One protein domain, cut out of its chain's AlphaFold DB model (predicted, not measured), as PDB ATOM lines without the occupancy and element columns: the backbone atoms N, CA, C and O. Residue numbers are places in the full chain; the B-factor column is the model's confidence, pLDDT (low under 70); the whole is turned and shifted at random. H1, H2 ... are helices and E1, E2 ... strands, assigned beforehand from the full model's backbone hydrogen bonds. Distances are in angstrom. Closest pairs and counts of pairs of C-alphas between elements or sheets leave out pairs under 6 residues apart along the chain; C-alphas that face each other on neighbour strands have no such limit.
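What this domain is: This is residues 244 to 374 of the 383 residues of an uncharacterized protein of Desulfobacca sp. 4484_104 (UniProt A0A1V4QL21). The domain has little regular structure: a long strand hairpin in two parts, E1 with E4 and then E2 with E3, has helix H1 packed chiefly on E4 and long loops around it. Small H2 lies far from the middle. The printed part has 131 residues, 40 in named elements, in the order E1 E2 E3 E4 H1 H2. Both two-stranded sheets are antiparallel; the class is mixed; the whole is compact, radius of gyration of the C-alphas 15.8 A, spans 47 by 39 by 30 A.

How they stand to each other: E1, residues 249 to 254, and E4, residues 274 to 278, are antiparallel, with N 251 and O 277 within hydrogen-bond range at 2.9 A. E2, residues 258 to 261, and E3, residues 267 to 270, form an antiparallel hairpin, with N 260 and O 268 within range at 2.9 A. The closest C-alphas of E4 and H1, residues 318 to 334, are those of Ala 276 and Leu 325, 6.3 A apart. In H1 every O i to N i+4 pair is within hydrogen-bond range; H2, residues 369 to 372, is too short for one.

Where its parts are: E1 begins at C-alpha 249 (65.247, -13.578, 1.112) and spans 16.2 A. H1 spans 23.4 A; H2 ends at C-alpha 372 (100.169, -21.755, 14.942).

The domain as a whole: The printed part has no cut. The links E4 to H1 and H1 to H2 are long. Confidence is low for instance at residues 336 to 357.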
ATOM      1  N   GLY A 244      61.821  -6.786   3.811       68.25
ATOM      2  CA  GLY A 244      60.464  -6.229   3.981       68.25
ATOM      3  C   GLY A 244      59.583  -6.228   2.716       68.25
ATOM      4  O   GLY A 244      58.423  -5.831   2.794       68.25
ATOM      5  N   VAL A 245      60.110  -6.664   1.564       62.84
ATOM      6  CA  VAL A 245      59.375  -6.863   0.310       62.84
ATOM      7  C   VAL A 245      58.910  -8.321   0.248       62.84
ATOM      8  O   VAL A 245      59.688  -9.244   0.475       62.84
ATOM      9  N   SER A 246      57.620  -8.550  -0.012       63.25
ATOM     10  CA  SER A 246      56.999  -9.876   0.115       63.25
ATOM     11  C   SER A 246      57.765 -10.971  -0.644       63.25
ATOM     12  O   SER A 246      57.877 -10.899  -1.868       63.25
ATOM     13  N   LYS A 247      58.196 -12.013   0.086       68.50
ATOM     14  CA  LYS A 247      58.873 -13.224  -0.426       68.50
ATOM     15  C   LYS A 247      60.250 -12.992  -1.071       68.50
ATOM     16  O   LYS A 247      60.631 -13.710  -1.991       68.50
ATOM     17  N   GLU A 248      61.008 -12.003  -0.605       86.06
ATOM     18  CA  GLU A 248      62.443 -11.912  -0.892       86.06
ATOM     19  C   GLU A 248      63.249 -12.366   0.329       86.06
ATOM     20  O   GLU A 248      62.958 -11.968   1.458       86.06
ATOM     21  N   TYR A 249      64.290 -13.166   0.092       91.81
ATOM     22  CA  TYR A 249      65.247 -13.578   1.112       91.81
ATOM     23  C   TYR A 249      66.662 -13.175   0.732       91.81
ATOM     24  O   TYR A 249      67.082 -13.276  -0.422       91.81
ATOM     25  N   ILE A 250      67.416 -12.791   1.754       94.75
ATOM     26  CA  ILE A 250      68.870 -12.776   1.717       94.75
ATOM     27  C   ILE A 250      69.342 -14.071   2.365       94.75
ATOM     28  O   ILE A 250      68.991 -14.351   3.509       94.75
ATOM     29  N   ILE A 251      70.133 -14.845   1.628       96.56
ATOM     30  CA  ILE A 251      70.690 -16.140   2.034       96.56
ATOM     31  C   ILE A 251      72.189 -15.955   2.159       96.56
ATOM     32  O   ILE A 251      72.795 -15.390   1.252       96.56
ATOM     33  N   TYR A 252      72.794 -16.394   3.254       97.69
ATOM     34  CA  TYR A 252      74.189 -16.103   3.542       97.69
ATOM     35  C   TYR A 252      74.921 -17.244   4.236       97.69
ATOM     36  O   TYR A 252      74.329 -18.107   4.885       97.69
ATOM     37  N   LYS A 253      76.248 -17.203   4.122       97.62
ATOM     38  CA  LYS A 253      77.179 -18.041   4.868       97.62
ATOM     39  C   LYS A 253      78.306 -17.175   5.430       97.62
ATOM     40  O   LYS A 253      78.895 -16.359   4.720       97.62
ATOM     41  N   HIS A 254      78.602 -17.376   6.706       96.69
ATOM     42  CA  HIS A 254      79.778 -16.858   7.391       96.69
ATOM     43  C   HIS A 254      81.037 -17.536   6.859       96.69
ATOM     44  O   HIS A 254      81.102 -18.772   6.806       96.69
ATOM     45  N   THR A 255      82.035 -16.729   6.506       93.69
ATOM     46  CA  THR A 255      83.355 -17.209   6.084       93.69
ATOM     47  C   THR A 255      84.158 -17.790   7.248       93.69
ATOM     48  O   THR A 255      85.030 -18.632   7.026       93.69
ATOM     49  N   GLY A 256      83.867 -17.353   8.477       92.62
ATOM     50  CA  GLY A 256      84.795 -17.422   9.600       92.62
ATOM     51  C   GLY A 256      85.948 -16.431   9.421       92.62
ATOM     52  O   GLY A 256      86.106 -15.829   8.356       92.62
ATOM     53  N   GLU A 257      86.772 -16.269  10.456       93.88
ATOM     54  CA  GLU A 257      88.075 -15.617  10.296       93.88
ATOM     55  C   GLU A 257      88.959 -16.475   9.379       93.88
ATOM     56  O   GLU A 257      89.006 -17.702   9.504       93.88
ATOM     57  N   TYR A 258      89.676 -15.836   8.462       92.50
ATOM     58  CA  TYR A 258      90.599 -16.514   7.554       92.50
ATOM     59  C   TYR A 258      91.839 -15.665   7.340       92.50
ATOM     60  O   TYR A 258      91.823 -14.448   7.514       92.50
ATOM     61  N   ALA A 259      92.932 -16.313   6.956       90.88
ATOM     62  CA  ALA A 259      94.161 -15.615   6.640       90.88
ATOM     63  C   ALA A 259      94.495 -15.731   5.153       90.88
ATOM     64  O   ALA A 259      94.264 -16.764   4.519       90.88
ATOM     65  N   LEU A 260      95.069 -14.662   4.608       88.00
ATOM     66  CA  LEU A 260      95.604 -14.621   3.254       88.00
ATOM     67  C   LEU A 260      97.087 -14.275   3.302       88.00
ATOM     68  O   LEU A 260      97.522 -13.436   4.090       88.00
ATOM     69  N   LYS A 261      97.861 -14.930   2.443       86.12
ATOM     70  CA  LYS A 261      99.286 -14.692   2.250       86.12
ATOM     71  C   LYS A 261      99.505 -13.916   0.953       86.12
ATOM     72  O   LYS A 261      98.985 -14.305  -0.093       86.12
ATOM     73  N   ASP A 262     100.241 -12.816   1.008       81.69
ATOM     74  CA  ASP A 262     100.642 -12.100  -0.205       81.69
ATOM     75  C   ASP A 262     101.840 -12.775  -0.898       81.69
ATOM     76  O   ASP A 262     102.425 -13.742  -0.401       81.69
ATOM     77  N   TYR A 263     102.214 -12.259  -2.066       75.12
ATOM     78  CA  TYR A 263     103.347 -12.730  -2.859       75.12
ATOM     79  C   TYR A 263     104.687 -12.625  -2.107       75.12
ATOM     80  O   TYR A 263     105.585 -13.434  -2.328       75.12
ATOM     81  N   TYR A 264     104.815 -11.671  -1.179       80.50
ATOM     82  CA  TYR A 264     106.006 -11.484  -0.340       80.50
ATOM     83  C   TYR A 264     105.993 -12.345   0.929       80.50
ATOM     84  O   TYR A 264     106.897 -12.254   1.760       80.50
ATOM     85  N   GLY A 265     104.974 -13.183   1.089       80.25
ATOM     86  CA  GLY A 265     104.829 -14.111   2.191       80.25
ATOM     87  C   GLY A 265     104.302 -13.513   3.491       80.25
ATOM     88  O   GLY A 265     104.337 -14.196   4.516       80.25
ATOM     89  N   ARG A 266     103.791 -12.281   3.460       86.38
ATOM     90  CA  ARG A 266     103.165 -11.625   4.612       86.38
ATOM     91  C   ARG A 266     101.747 -12.138   4.783       86.38
ATOM     92  O   ARG A 266     101.071 -12.431   3.800       86.38
ATOM     93  N   ILE A 267     101.310 -12.241   6.032       88.88
ATOM     94  CA  ILE A 267     100.023 -12.831   6.391       88.88
ATOM     95  C   ILE A 267      99.085 -11.728   6.877       88.88
ATOM     96  O   ILE A 267      99.463 -10.902   7.709       88.88
ATOM     97  N   TYR A 268      97.860 -11.748   6.363       90.56
ATOM     98  CA  TYR A 268      96.792 -10.819   6.708       90.56
ATOM     99  C   TYR A 268      95.614 -11.620   7.253       90.56
ATOM    100  O   TYR A 268      95.107 -12.512   6.572       90.56
ATOM    101  N   LEU A 269      95.210 -11.323   8.484       92.81
ATOM    102  CA  LEU A 269      94.076 -11.928   9.164       92.81
ATOM    103  C   LEU A 269      92.815 -11.125   8.858       92.81
ATOM    104  O   LEU A 269      92.619 -10.025   9.370       92.81
ATOM    105  N   PHE A 270      91.957 -11.698   8.029       92.69
ATOM    106  CA  PHE A 270      90.680 -11.117   7.671       92.69
ATOM    107  C   PHE A 270      89.606 -11.528   8.687       92.69
ATOM    108  O   PHE A 270      89.503 -12.714   9.029       92.69
ATOM    109  N   PRO A 271      88.791 -10.572   9.171       93.94
ATOM    110  CA  PRO A 271      87.699 -10.891  10.072       93.94
ATOM    111  C   PRO A 271      86.612 -11.691   9.346       93.94
ATOM    112  O   PRO A 271      86.542 -11.702   8.112       93.94
ATOM    113  N   ASP A 272      85.752 -12.338  10.126       94.88
ATOM    114  CA  ASP A 272      84.558 -13.006   9.613       94.88
ATOM    115  C   ASP A 272      83.620 -12.021   8.895       94.88
ATOM    116  O   ASP A 272      83.475 -10.862   9.298       94.88
ATOM    117  N   CYS A 273      82.979 -12.485   7.824       95.31
ATOM    118  CA  CYS A 273      81.929 -11.750   7.134       95.31
ATOM    119  C   CYS A 273      80.883 -12.686   6.536       95.31
ATOM    120  O   CYS A 273      81.108 -13.878   6.317       95.31
ATOM    121  N   ARG A 274      79.713 -12.120   6.236       97.31
ATOM    122  CA  ARG A 274      78.624 -12.835   5.575       97.31
ATOM    123  C   ARG A 274      78.686 -12.605   4.078       97.31
ATOM    124  O   ARG A 274      78.372 -11.514   3.588       97.31
ATOM    125  N   VAL A 275      79.033 -13.665   3.357       96.88
ATOM    126  CA  VAL A 275      78.826 -13.753   1.912       96.88
ATOM    127  C   VAL A 275      77.384 -14.169   1.683       96.88
ATOM    128  O   VAL A 275      76.917 -15.139   2.276       96.88
ATOM    129  N   ALA A 276      76.671 -13.429   0.847       96.81
ATOM    130  CA  ALA A 276      75.246 -13.593   0.650       96.81
ATOM    131  C   ALA A 276      74.823 -13.489  -0.808       96.81
ATOM    132  O   ALA A 276      75.518 -12.914  -1.644       96.81
ATOM    133  N   VAL A 277      73.624 -13.989  -1.071       95.12
ATOM    134  CA  VAL A 277      72.881 -13.826  -2.317       95.12
ATOM    135  C   VAL A 277      71.463 -13.377  -1.991       95.12
ATOM    136  O   VAL A 277      70.910 -13.751  -0.955       95.12
ATOM    137  N   SER A 278      70.870 -12.569  -2.869       91.69
ATOM    138  CA  SER A 278      69.448 -12.230  -2.775       91.69
ATOM    139  C   SER A 278      68.653 -13.047  -3.783       91.69
ATOM    140  O   SER A 278      69.078 -13.247  -4.924       91.69
ATOM    141  N   THR A 279      67.463 -13.488  -3.378       88.38
ATOM    142  CA  THR A 279      66.472 -14.042  -4.306       88.38
ATOM    143  C   THR A 279      65.916 -12.972  -5.259       88.38
ATOM    144  O   THR A 279      65.293 -13.313  -6.263       88.38
ATOM    145  N   LEU A 280      66.160 -11.683  -4.983       78.50
ATOM    146  CA  LEU A 280      65.853 -10.538  -5.838       78.50
ATOM    147  C   LEU A 280      67.122 -10.035  -6.544       78.50
ATOM    148  O   LEU A 280      68.135  -9.735  -5.918       78.50
ATOM    149  N   GLY A 281      67.051  -9.868  -7.865       68.69
ATOM    150  CA  GLY A 281      68.140  -9.260  -8.643       68.69
ATOM    151  C   GLY A 281      69.154 -10.239  -9.241       68.69
ATOM    152  O   GLY A 281      70.188  -9.795  -9.734       68.69
ATOM    153  N   GLY A 282      68.827 -11.537  -9.266       80.50
ATOM    154  CA  GLY A 282      69.742 -12.603  -9.688       80.50
ATOM    155  C   GLY A 282      70.684 -12.963  -8.546       80.50
ATOM    156  O   GLY A 282      71.060 -12.082  -7.780       80.50
ATOM    157  N   LEU A 283      71.027 -14.244  -8.406       90.12
ATOM    158  CA  LEU A 283      71.829 -14.807  -7.311       90.12
ATOM    159  C   LEU A 283      73.298 -14.325  -7.359       90.12
ATOM    160  O   LEU A 283      74.228 -15.119  -7.396       90.12
ATOM    161  N   GLN A 284      73.516 -13.011  -7.398       92.19
ATOM    162  CA  GLN A 284      74.815 -12.363  -7.441       92.19
ATOM    163  C   GLN A 284      75.415 -12.349  -6.031       92.19
ATOM    164  O   GLN A 284      74.794 -11.784  -5.120       92.19
ATOM    165  N   PRO A 285      76.629 -12.890  -5.847       94.12
ATOM    166  CA  PRO A 285      77.282 -12.879  -4.549       94.12
ATOM    167  C   PRO A 285      77.654 -11.465  -4.096       94.12
ATOM    168  O   PRO A 285      78.107 -10.622  -4.880       94.12
ATOM    169  N   MET A 286      77.477 -11.199  -2.809       94.69
ATOM    170  CA  MET A 286      77.811  -9.928  -2.171       94.69
ATOM    171  C   MET A 286      78.260 -10.142  -0.727       94.69
ATOM    172  O   MET A 286      77.869 -11.116  -0.094       94.69
ATOM    173  N   VAL A 287      79.024  -9.204  -0.173       96.12
ATOM    174  CA  VAL A 287      79.314  -9.162   1.265       96.12
ATOM    175  C   VAL A 287      78.308  -8.247   1.949       96.12
ATOM    176  O   VAL A 287      78.207  -7.072   1.593       96.12
ATOM    177  N   LEU A 288      77.541  -8.770   2.911       94.75
ATOM    178  CA  LEU A 288      76.507  -7.993   3.608       94.75
ATOM    179  C   LEU A 288      77.103  -6.955   4.546       94.75
ATOM    180  O   LEU A 288      76.612  -5.827   4.611       94.75
ATOM    181  N   ASP A 289      78.139  -7.351   5.273       95.38
ATOM    182  CA  ASP A 289      78.759  -6.544   6.310       95.38
ATOM    183  C   ASP A 289      79.583  -5.408   5.720       95.38
ATOM    184  O   ASP A 289      80.029  -5.452   4.571       95.38
ATOM    185  N   ARG A 290      79.816  -4.374   6.533       93.94
ATOM    186  CA  ARG A 290      80.809  -3.362   6.197       93.94
ATOM    187  C   ARG A 290      82.182  -4.023   6.246       93.94
ATOM    188  O   ARG A 290      82.730  -4.216   7.326       93.94
ATOM    189  N   TYR A 291      82.697  -4.389   5.079       92.06
ATOM    190  CA  TYR A 291      83.845  -5.280   4.964       92.06
ATOM    191  C   TYR A 291      84.880  -4.761   3.981       92.06
ATOM    192  O   TYR A 291      84.565  -4.016   3.056       92.06
ATOM    193  N   LYS A 292      86.132  -5.132   4.217       88.62
ATOM    194  CA  LYS A 292      87.301  -4.603   3.532       88.62
ATOM    195  C   LYS A 292      88.076  -5.778   2.962       88.62
ATOM    196  O   LYS A 292      88.530  -6.640   3.704       88.62
ATOM    197  N   HIS A 293      88.178  -5.832   1.639       87.06
ATOM    198  CA  HIS A 293      88.811  -6.945   0.940       87.06
ATOM    199  C   HIS A 293      89.380  -6.491  -0.411       87.06
ATOM    200  O   HIS A 293      88.766  -5.629  -1.040       87.06
ATOM    201  N   PRO A 294      90.489  -7.075  -0.905       80.62
ATOM    202  CA  PRO A 294      91.108  -6.664  -2.171       80.62
ATOM    203  C   PRO A 294      90.201  -6.781  -3.409       80.62
ATOM    204  O   PRO A 294      90.378  -6.045  -4.373       80.62
ATOM    205  N   PHE A 295      89.220  -7.688  -3.384       76.81
ATOM    206  CA  PHE A 295      88.230  -7.873  -4.462       76.81
ATOM    207  C   PHE A 295      86.945  -7.054  -4.293       76.81
ATOM    208  O   PHE A 295      86.000  -7.214  -5.064       76.81
ATOM    209  N   LEU A 296      86.891  -6.188  -3.281       83.44
ATOM    210  CA  LEU A 296      85.777  -5.279  -3.063       83.44
ATOM    211  C   LEU A 296      86.200  -3.855  -3.409       83.44
ATOM    212  O   LEU A 296      87.357  -3.471  -3.271       83.44
ATOM    213  N   PHE A 297      85.236  -3.060  -3.863       77.38
ATOM    214  CA  PHE A 297      85.493  -1.697  -4.321       77.38
ATOM    215  C   PHE A 297      85.927  -0.753  -3.185       77.38
ATOM    216  O   PHE A 297      86.599   0.247  -3.428       77.38
ATOM    217  N   GLY A 298      85.540  -1.043  -1.942       82.75
ATOM    218  CA  GLY A 298      85.816  -0.176  -0.807       82.75
ATOM    219  C   GLY A 298      85.583  -0.834   0.553       82.75
ATOM    220  O   GLY A 298      85.678  -2.049   0.719       82.75
ATOM    221  N   TYR A 299      85.250   0.003   1.538       89.19
ATOM    222  CA  TYR A 299      84.864  -0.408   2.891       89.19
ATOM    223  C   TYR A 299      83.413  -0.009   3.193       89.19
ATOM    224  O   TYR A 299      83.132   0.956   3.913       89.19
ATOM    225  N   ALA A 300      82.481  -0.746   2.593       89.12
ATOM    226  CA  ALA A 300      81.041  -0.513   2.669       89.12
ATOM    227  C   ALA A 300      80.275  -1.822   2.917       89.12
ATOM    228  O   ALA A 300      80.825  -2.914   2.777       89.12
ATOM    229  N   ALA A 301      79.009  -1.704   3.314       93.00
ATOM    230  CA  ALA A 301      78.087  -2.833   3.415       93.00
ATOM    231  C   ALA A 301      77.478  -3.169   2.044       93.00
ATOM    232  O   ALA A 301      77.398  -2.298   1.176       93.00
ATOM    233  N   ARG A 302      77.003  -4.409   1.870       91.75
ATOM    234  CA  ARG A 302      76.328  -4.902   0.647       91.75
ATOM    235  C   ARG A 302      77.159  -4.731  -0.629       91.75
ATOM    236  O   ARG A 302      76.632  -4.411  -1.695       91.75
ATOM    237  N   GLN A 303      78.469  -4.925  -0.524       92.00
ATOM    238  CA  GLN A 303      79.362  -4.807  -1.670       92.00
ATOM    239  C   GLN A 303      79.253  -6.049  -2.546       92.00
ATOM    240  O   GLN A 303      79.449  -7.165  -2.069       92.00
ATOM    241  N   LYS A 304      78.954  -5.861  -3.833       90.88
ATOM    242  CA  LYS A 304      78.943  -6.960  -4.802       90.88
ATOM    243  C   LYS A 304      80.346  -7.534  -4.938       90.88
ATOM    244  O   LYS A 304      81.313  -6.783  -5.058       90.88
ATOM    245  N   ILE A 305      80.427  -8.857  -4.950       87.44
ATOM    246  CA  ILE A 305      81.657  -9.564  -5.268       87.44
ATOM    247  C   ILE A 305      81.672  -9.712  -6.784       87.44
ATOM    248  O   ILE A 305      80.750 -10.277  -7.376       87.44
ATOM    249  N   CYS A 306      82.703  -9.169  -7.420       75.94
ATOM    250  CA  CYS A 306      82.979  -9.497  -8.805       75.94
ATOM    251  C   CYS A 306      83.395 -10.973  -8.838       75.94
ATOM    252  O   CYS A 306      84.353 -11.363  -8.174       75.94
ATOM    253  N   THR A 307      82.678 -11.788  -9.593       72.62
ATOM    254  CA  THR A 307      82.959 -13.210  -9.799       72.62
ATOM    255  C   THR A 307      83.295 -13.373 -11.275       72.62
ATOM    256  O   THR A 307      82.514 -12.918 -12.101       72.62
ATOM    257  N   GLY A 308      84.471 -13.914 -11.608       69.38
ATOM    258  CA  GLY A 308      85.047 -13.836 -12.961       69.38
ATOM    259  C   GLY A 308      84.137 -14.418 -14.045       69.38
ATOM    260  O   GLY A 308      83.517 -13.670 -14.790       69.38
ATOM    261  N   ASP A 309      84.037 -15.748 -14.089       71.81
ATOM    262  CA  ASP A 309      83.273 -16.484 -15.111       71.81
ATOM    263  C   ASP A 309      81.843 -16.846 -14.659       71.81
ATOM    264  O   ASP A 309      81.103 -17.524 -15.372       71.81
ATOM    265  N   TYR A 310      81.445 -16.447 -13.448       80.06
ATOM    266  CA  TYR A 310      80.125 -16.772 -12.914       80.06
ATOM    267  C   TYR A 310      79.058 -15.834 -13.488       80.06
ATOM    268  O   TYR A 310      79.067 -14.627 -13.233       80.06
ATOM    269  N   GLU A 311      78.093 -16.414 -14.197       82.75
ATOM    270  CA  GLU A 311      76.906 -15.714 -14.677       82.75
ATOM    271  C   GLU A 311      75.753 -15.856 -13.674       82.75
ATOM    272  O   GLU A 311      75.206 -16.941 -13.459       82.75
ATOM    273  N   ALA A 312      75.352 -14.739 -13.063       82.00
ATOM    274  CA  ALA A 312      74.263 -14.735 -12.096       82.00
ATOM    275  C   ALA A 312      72.924 -15.117 -12.741       82.00
ATOM    276  O   ALA A 312      72.380 -14.417 -13.599       82.00
ATOM    277  N   THR A 313      72.345 -16.212 -12.257       86.44
ATOM    278  CA  THR A 313      71.019 -16.677 -12.669       86.44
ATOM    279  C   THR A 313      69.913 -16.067 -11.814       86.44
ATOM    280  O   THR A 313      70.078 -15.811 -10.620       86.44
ATOM    281  N   ARG A 314      68.743 -15.853 -12.423       85.88
ATOM    282  CA  ARG A 314      67.511 -15.457 -11.717       85.88
ATOM    283  C   ARG A 314      66.693 -16.654 -11.233       85.88
ATOM    284  O   ARG A 314      65.711 -16.468 -10.524       85.88
ATOM    285  N   GLN A 315      67.063 -17.870 -11.630       88.50
ATOM    286  CA  GLN A 315      66.331 -19.070 -11.256       88.50
ATOM    287  C   GLN A 315      66.713 -19.508  -9.841       88.50
ATOM    288  O   GLN A 315      67.830 -19.971  -9.601       88.50
ATOM    289  N   PHE A 316      65.755 -19.408  -8.924       89.56
ATOM    290  CA  PHE A 316      65.903 -19.897  -7.562       89.56
ATOM    291  C   PHE A 316      65.774 -21.428  -7.507       89.56
ATOM    292  O   PHE A 316      64.727 -21.981  -7.839       89.56
ATOM    293  N   ASN A 317      66.850 -22.098  -7.095       91.19
ATOM    294  CA  ASN A 317      66.891 -23.499  -6.667       91.19
ATOM    295  C   ASN A 317      68.150 -23.719  -5.808       91.19
ATOM    296  O   ASN A 317      69.055 -22.878  -5.814       91.19
ATOM    297  N   ALA A 318      68.229 -24.846  -5.096       93.00
ATOM    298  CA  ALA A 318      69.330 -25.106  -4.174       93.00
ATOM    299  C   ALA A 318      70.705 -25.096  -4.848       93.00
ATOM    300  O   ALA A 318      71.616 -24.427  -4.369       93.00
ATOM    301  N   LYS A 319      70.836 -25.771  -5.996       94.25
ATOM    302  CA  LYS A 319      72.092 -25.855  -6.754       94.25
ATOM    303  C   LYS A 319      72.648 -24.470  -7.088       94.25
ATOM    304  O   LYS A 319      73.832 -24.221  -6.891       94.25
ATOM    305  N   ASN A 320      71.797 -23.575  -7.584       94.25
ATOM    306  CA  ASN A 320      72.206 -22.235  -7.984       94.25
ATOM    307  C   ASN A 320      72.579 -21.367  -6.775       94.25
ATOM    308  O   ASN A 320      73.528 -20.593  -6.863       94.25
ATOM    309  N   VAL A 321      71.858 -21.502  -5.656       95.25
ATOM    310  CA  VAL A 321      72.164 -20.783  -4.407       95.25
ATOM    311  C   VAL A 321      73.496 -21.251  -3.823       95.25
ATOM    312  O   VAL A 321      74.332 -20.417  -3.488       95.25
ATOM    313  N   ILE A 322      73.707 -22.569  -3.740       95.31
ATOM    314  CA  ILE A 322      74.956 -23.170  -3.253       95.31
ATOM    315  C   ILE A 322      76.127 -22.688  -4.104       95.31
ATOM    316  O   ILE A 322      77.065 -22.109  -3.561       95.31
ATOM    317  N   LEU A 323      76.029 -22.843  -5.430       93.44
ATOM    318  CA  LEU A 323      77.078 -22.428  -6.357       93.44
ATOM    319  C   LEU A 323      77.412 -20.944  -6.193       93.44
ATOM    320  O   LEU A 323      78.576 -20.584  -6.095       93.44
ATOM    321  N   ALA A 324      76.403 -20.076  -6.124       94.19
ATOM    322  CA  ALA A 324      76.625 -18.646  -5.969       94.19
ATOM    323  C   ALA A 324      77.344 -18.303  -4.652       94.19
ATOM    324  O   ALA A 324      78.304 -17.530  -4.647       94.19
ATOM    325  N   LEU A 325      76.913 -18.889  -3.529       95.25
ATOM    326  CA  LEU A 325      77.572 -18.686  -2.238       95.25
ATOM    327  C   LEU A 325      79.018 -19.196  -2.257       95.25
ATOM    328  O   LEU A 325      79.911 -18.496  -1.781       95.25
ATOM    329  N   GLU A 326      79.264 -20.371  -2.838       92.94
ATOM    330  CA  GLU A 326      80.609 -20.932  -2.979       92.94
ATOM    331  C   GLU A 326      81.503 -20.067  -3.864       92.94
ATOM    332  O   GLU A 326      82.629 -19.783  -3.470       92.94
ATOM    333  N   GLU A 327      81.018 -19.590  -5.010       90.94
ATOM    334  CA  GLU A 327      81.769 -18.681  -5.885       90.94
ATOM    335  C   GLU A 327      82.109 -17.367  -5.172       90.94
ATOM    336  O   GLU A 327      83.242 -16.892  -5.248       90.94
ATOM    337  N   GLY A 328      81.169 -16.804  -4.404       91.44
ATOM    338  CA  GLY A 328      81.425 -15.625  -3.576       91.44
ATOM    339  C   GLY A 328      82.504 -15.865  -2.517       91.44
ATOM    340  O   GLY A 328      83.438 -15.075  -2.396       91.44
ATOM    341  N   ILE A 329      82.408 -16.969  -1.770       91.94
ATOM    342  CA  ILE A 329      83.386 -17.345  -0.737       91.94
ATOM    343  C   ILE A 329      84.757 -17.626  -1.368       91.94
ATOM    344  O   ILE A 329      85.779 -17.135  -0.888       91.94
ATOM    345  N   ASN A 330      84.789 -18.372  -2.471       88.50
ATOM    346  CA  ASN A 330      86.011 -18.719  -3.189       88.50
ATOM    347  C   ASN A 330      86.693 -17.484  -3.776       88.50
ATOM    348  O   ASN A 330      87.920 -17.401  -3.735       88.50
ATOM    349  N   ALA A 331      85.929 -16.504  -4.261       86.62
ATOM    350  CA  ALA A 331      86.480 -15.235  -4.720       86.62
ATOM    351  C   ALA A 331      87.177 -14.467  -3.584       86.62
ATOM    352  O   ALA A 331      88.223 -13.865  -3.816       86.62
ATOM    353  N   LEU A 332      86.664 -14.523  -2.349       88.00
ATOM    354  CA  LEU A 332      87.357 -13.931  -1.199       88.00
ATOM    355  C   LEU A 332      88.617 -14.732  -0.822       88.00
ATOM    356  O   LEU A 332      89.697 -14.169  -0.656       88.00
ATOM    357  N   PHE A 333      88.513 -16.058  -0.752       86.94
ATOM    358  CA  PHE A 333      89.612 -16.920  -0.302       86.94
ATOM    359  C   PHE A 333      90.763 -17.059  -1.306       86.94
ATOM    360  O   PHE A 333      91.921 -17.154  -0.901       86.94
ATOM    361  N   TYR A 334      90.465 -17.090  -2.606       78.56
ATOM    362  CA  TYR A 334      91.418 -17.474  -3.656       78.56
ATOM    363  C   TYR A 334      91.445 -16.516  -4.856       78.56
ATOM    364  O   TYR A 334      92.281 -16.677  -5.747       78.56
ATOM    365  N   GLY A 335      90.544 -15.533  -4.904       72.44
ATOM    366  CA  GLY A 335      90.368 -14.632  -6.041       72.44
ATOM    367  C   GLY A 335      89.662 -15.237  -7.250       72.44
ATOM    368  O   GLY A 335      89.065 -16.306  -7.171       72.44
ATOM    369  N   TYR A 336      89.727 -14.541  -8.392       59.09
ATOM    370  CA  TYR A 336      88.994 -14.899  -9.620       59.09
ATOM    371  C   TYR A 336      89.380 -16.249 -10.240       59.09
ATOM    372  O   TYR A 336      88.696 -16.721 -11.142       59.09
ATOM    373  N   ASN A 337      90.493 -16.854  -9.819       59.56
ATOM    374  CA  ASN A 337      90.950 -18.118 -10.376       59.56
ATOM    375  C   ASN A 337      91.425 -19.067  -9.272       59.56
ATOM    376  O   ASN A 337      92.608 -19.119  -8.926       59.56
ATOM    377  N   SER A 338      90.488 -19.881  -8.787       52.28
ATOM    378  CA  SER A 338      90.726 -20.941  -7.803       52.28
ATOM    379  C   SER A 338      91.788 -21.961  -8.243       52.28
ATOM    380  O   SER A 338      92.436 -22.577  -7.395       52.28
ATOM    381  N   ARG A 339      92.018 -22.114  -9.560       51.28
ATOM    382  CA  ARG A 339      93.048 -22.999 -10.136       51.28
ATOM    383  C   ARG A 339      94.431 -22.364 -10.195       51.28
ATOM    384  O   ARG A 339      95.414 -23.096 -10.222       51.28
ATOM    385  N   ARG A 340      94.526 -21.032 -10.251       53.47
ATOM    386  CA  ARG A 340      95.820 -20.342 -10.343       53.47
ATOM    387  C   ARG A 340      96.411 -19.996  -8.986       53.47
ATOM    388  O   ARG A 340      97.613 -19.808  -8.958       53.47
ATOM    389  N   ARG A 341      95.626 -19.961  -7.894       53.25
ATOM    390  CA  ARG A 341      96.083 -19.739  -6.496       53.25
ATOM    391  C   ARG A 341      97.209 -18.697  -6.354       53.25
ATOM    392  O   ARG A 341      98.022 -18.783  -5.444       53.25
ATOM    393  N   ASN A 342      97.257 -17.712  -7.252       51.09
ATOM    394  CA  ASN A 342      98.286 -16.687  -7.268       51.09
ATOM    395  C   ASN A 342      98.001 -15.764  -6.096       51.09
ATOM    396  O   ASN A 342      96.999 -15.050  -6.100       51.09
ATOM    397  N   GLY A 343      98.850 -15.841  -5.069       53.31
ATOM    398  CA  GLY A 343      98.802 -14.935  -3.929       53.31
ATOM    399  C   GLY A 343      98.743 -13.476  -4.387       53.31
ATOM    400  O   GLY A 343      99.224 -13.119  -5.465       53.31
ATOM    401  N   TYR A 344      98.124 -12.625  -3.574       63.91
ATOM    402  CA  TYR A 344      97.964 -11.206  -3.882       63.91
ATOM    403  C   TYR A 344      99.339 -10.534  -4.030       63.91
ATOM    404  O   TYR A 344     100.190 -10.718  -3.166       63.91
ATOM    405  N   HIS A 345      99.584  -9.762  -5.097       56.91
ATOM    406  CA  HIS A 345     100.918  -9.194  -5.373       56.91
ATOM    407  C   HIS A 345     101.453  -8.295  -4.244       56.91
ATOM    408  O   HIS A 345     102.621  -8.402  -3.885       56.91
ATOM    409  N   SER A 346     100.620  -7.426  -3.671       57.56
ATOM    410  CA  SER A 346     100.909  -6.670  -2.447       57.56
ATOM    411  C   SER A 346      99.603  -6.092  -1.910       57.56
ATOM    412  O   SER A 346      98.815  -5.569  -2.698       57.56
ATOM    413  N   LEU A 347      99.369  -6.195  -0.600       65.75
ATOM    414  CA  LEU A 347      98.235  -5.552   0.082       65.75
ATOM    415  C   LEU A 347      98.659  -4.299   0.870       65.75
ATOM    416  O   LEU A 347      97.857  -3.724   1.605       65.75
ATOM    417  N   ASP A 348      99.909  -3.863   0.699       58.31
ATOM    418  CA  ASP A 348     100.413  -2.621   1.275       58.31
ATOM    419  C   ASP A 348      99.827  -1.396   0.555       58.31
ATOM    420  O   ASP A 348      99.372  -1.441  -0.593       58.31
ATOM    421  N   ARG A 349      99.929  -0.248   1.221       52.66
ATOM    422  CA  ARG A 349      99.577   1.063   0.677       52.66
ATOM    423  C   ARG A 349     100.476   1.431  -0.517       52.66
ATOM    424  O   ARG A 349     101.554   1.997  -0.350       52.66
ATOM    425  N   ILE A 350     100.031   1.143  -1.741       48.31
ATOM    426  CA  ILE A 350     100.702   1.622  -2.959       48.31
ATOM    427  C   ILE A 350     100.426   3.126  -3.102       48.31
ATOM    428  O   ILE A 350      99.277   3.560  -3.119       48.31
ATOM    429  N   THR A 351     101.485   3.926  -3.238       40.16
ATOM    430  CA  THR A 351     101.503   5.397  -3.385       40.16
ATOM    431  C   THR A 351     100.917   5.922  -4.711       40.16
ATOM    432  O   THR A 351     101.348   6.956  -5.221       40.16
ATOM    433  N   GLN A 352      99.927   5.248  -5.301       38.88
ATOM    434  CA  GLN A 352      99.243   5.712  -6.512       38.88
ATOM    435  C   GLN A 352      97.882   6.342  -6.178       38.88
ATOM    436  O   GLN A 352      97.176   5.902  -5.282       38.88
ATOM    437  N   HIS A 353      97.549   7.416  -6.899       37.78
ATOM    438  CA  HIS A 353      96.525   8.446  -6.641       37.78
ATOM    439  C   HIS A 353      95.041   8.012  -6.580       37.78
ATOM    440  O   HIS A 353      94.146   8.850  -6.682       37.78
ATOM    441  N   VAL A 354      94.735   6.736  -6.380       44.28
ATOM    442  CA  VAL A 354      93.369   6.274  -6.103       44.28
ATOM    443  C   VAL A 354      93.313   5.996  -4.610       44.28
ATOM    444  O   VAL A 354      94.224   5.359  -4.105       44.28
ATOM    445  N   ARG A 355      92.305   6.499  -3.880       45.28
ATOM    446  CA  ARG A 355      92.116   6.213  -2.443       45.28
ATOM    447  C   ARG A 355      92.031   4.695  -2.232       45.28
ATOM    448  O   ARG A 355      90.946   4.123  -2.272       45.28
ATOM    449  N   THR A 356      93.176   4.053  -2.054       57.59
ATOM    450  CA  THR A 356      93.309   2.621  -1.858       57.59
ATOM    451  C   THR A 356      93.051   2.329  -0.397       57.59
ATOM    452  O   THR A 356      93.625   2.923   0.514       57.59
ATOM    453  N   VAL A 357      92.104   1.431  -0.200       67.81
ATOM    454  CA  VAL A 357      91.864   0.724   1.043       67.81
ATOM    455  C   VAL A 357      93.174  -0.015   1.392       67.81
ATOM    456  O   VAL A 357      93.555  -0.922   0.662       67.81
ATOM    457  N   ASP A 358      93.915   0.441   2.414       76.88
ATOM    458  CA  ASP A 358      95.152  -0.206   2.928       76.88
ATOM    459  C   ASP A 358      94.834  -1.517   3.660       76.88
ATOM    460  O   ASP A 358      93.680  -1.739   3.938       76.88
ATOM    461  N   PHE A 359      95.764  -2.408   4.005       85.19
ATOM    462  CA  PHE A 359      95.426  -3.597   4.828       85.19
ATOM    463  C   PHE A 359      96.372  -3.791   6.016       85.19
ATOM    464  O   PHE A 359      96.431  -4.873   6.602       85.19
ATOM    465  N   ASP A 360      97.088  -2.732   6.398       84.25
ATOM    466  CA  ASP A 360      98.115  -2.766   7.444       84.25
ATOM    467  C   ASP A 360      97.549  -3.252   8.788       84.25
ATOM    468  O   ASP A 360      98.199  -4.016   9.495       84.25
ATOM    469  N   GLU A 361      96.305  -2.880   9.101       85.62
ATOM    470  CA  GLU A 361      95.593  -3.292  10.319       85.62
ATOM    471  C   GLU A 361      95.276  -4.798  10.385       85.62
ATOM    472  O   GLU A 361      95.057  -5.328  11.471       85.62
ATOM    473  N   TYR A 362      95.260  -5.500   9.246       89.75
ATOM    474  CA  TYR A 362      95.044  -6.952   9.189       89.75
ATOM    475  C   TYR A 362      96.354  -7.732   9.213       89.75
ATOM    476  O   TYR A 362      96.341  -8.951   9.381       89.75
ATOM    477  N   ARG A 363      97.498  -7.067   9.038       89.44
ATOM    478  CA  ARG A 363      98.792  -7.737   8.980       89.44
ATOM    479  C   ARG A 363      99.157  -8.320  10.342       89.44
ATOM    480  O   ARG A 363      99.209  -7.616  11.346       89.44
ATOM    481  N   ILE A 364      99.488  -9.606  10.350       90.94
ATOM    482  CA  ILE A 364      99.913 -10.341  11.543       90.94
ATOM    483  C   ILE A 364     101.284 -10.995  11.324       90.94
ATOM    484  O   ILE A 364     101.666 -11.269  10.180       90.94
ATOM    485  N   PRO A 365     102.058 -11.242  12.395       90.50
ATOM    486  CA  PRO A 365     103.308 -11.977  12.280       90.50
ATOM    487  C   PRO A 365     103.039 -13.473  12.030       90.50
ATOM    488  O   PRO A 365     101.957 -13.989  12.311       90.50
ATOM    489  N   ALA A 366     104.020 -14.185  11.469       83.44
ATOM    490  CA  ALA A 366     103.848 -15.590  11.084       83.44
ATOM    491  C   ALA A 366     103.664 -16.539  12.279       83.44
ATOM    492  O   ALA A 366     103.071 -17.604  12.132       83.44
ATOM    493  N   ASP A 367     104.134 -16.133  13.455       87.56
ATOM    494  CA  ASP A 367     103.999 -16.832  14.729       87.56
ATOM    495  C   ASP A 367     102.733 -16.432  15.510       87.56
ATOM    496  O   ASP A 367     102.591 -16.753  16.690       87.56
ATOM    497  N   HIS A 368     101.782 -15.745  14.866       91.12
ATOM    498  CA  HIS A 368     100.539 -15.351  15.515       91.12
ATOM    499  C   HIS A 368      99.802 -16.583  16.091       91.12
ATOM    500  O   HIS A 368      99.571 -17.555  15.358       91.12
ATOM    501  N   PRO A 369      99.343 -16.558  17.362       90.25
ATOM    502  CA  PRO A 369      98.801 -17.738  18.048       90.25
ATOM    503  C   PRO A 369      97.664 -18.450  17.304       90.25
ATOM    504  O   PRO A 369      97.602 -19.679  17.289       90.25
ATOM    505  N   LYS A 370      96.783 -17.691  16.636       88.75
ATOM    506  CA  LYS A 370      95.669 -18.242  15.838       88.75
ATOM    507  C   LYS A 370      96.124 -19.036  14.602       88.75
ATOM    508  O   LYS A 370      95.402 -19.925  14.164       88.75
ATOM    509  N   ILE A 371      97.298 -18.723  14.050       88.00
ATOM    510  CA  ILE A 371      97.871 -19.429  12.896       88.00
ATOM    511  C   ILE A 371      98.580 -20.700  13.368       88.00
ATOM    512  O   ILE A 371      98.306 -21.776  12.849       88.00
ATOM    513  N   ILE A 372      99.429 -20.599  14.400       87.94
ATOM    514  CA  ILE A 372     100.169 -21.755  14.942       87.94
ATOM    515  C   ILE A 372      99.217 -22.831  15.476       87.94
ATOM    516  O   ILE A 372      99.427 -24.018  15.246       87.94
ATOM    517  N   SER A 373      98.161 -22.422  16.182       87.25
ATOM    518  CA  SER A 373      97.164 -23.350  16.732       87.25
ATOM    519  C   SER A 373      96.284 -24.016  15.668       87.25
ATOM    520  O   SER A 373      95.513 -24.912  16.003       87.25
ATOM    521  N   GLY A 374      96.351 -23.573  14.406       82.88
ATOM    522  CA  GLY A 374      95.450 -24.019  13.343       82.88
ATOM    523  C   GLY A 374      94.008 -23.521  13.500       82.88
ATOM    524  O   GLY A 374      93.132 -23.965  12.762       82.88
TER     525      GLY A 374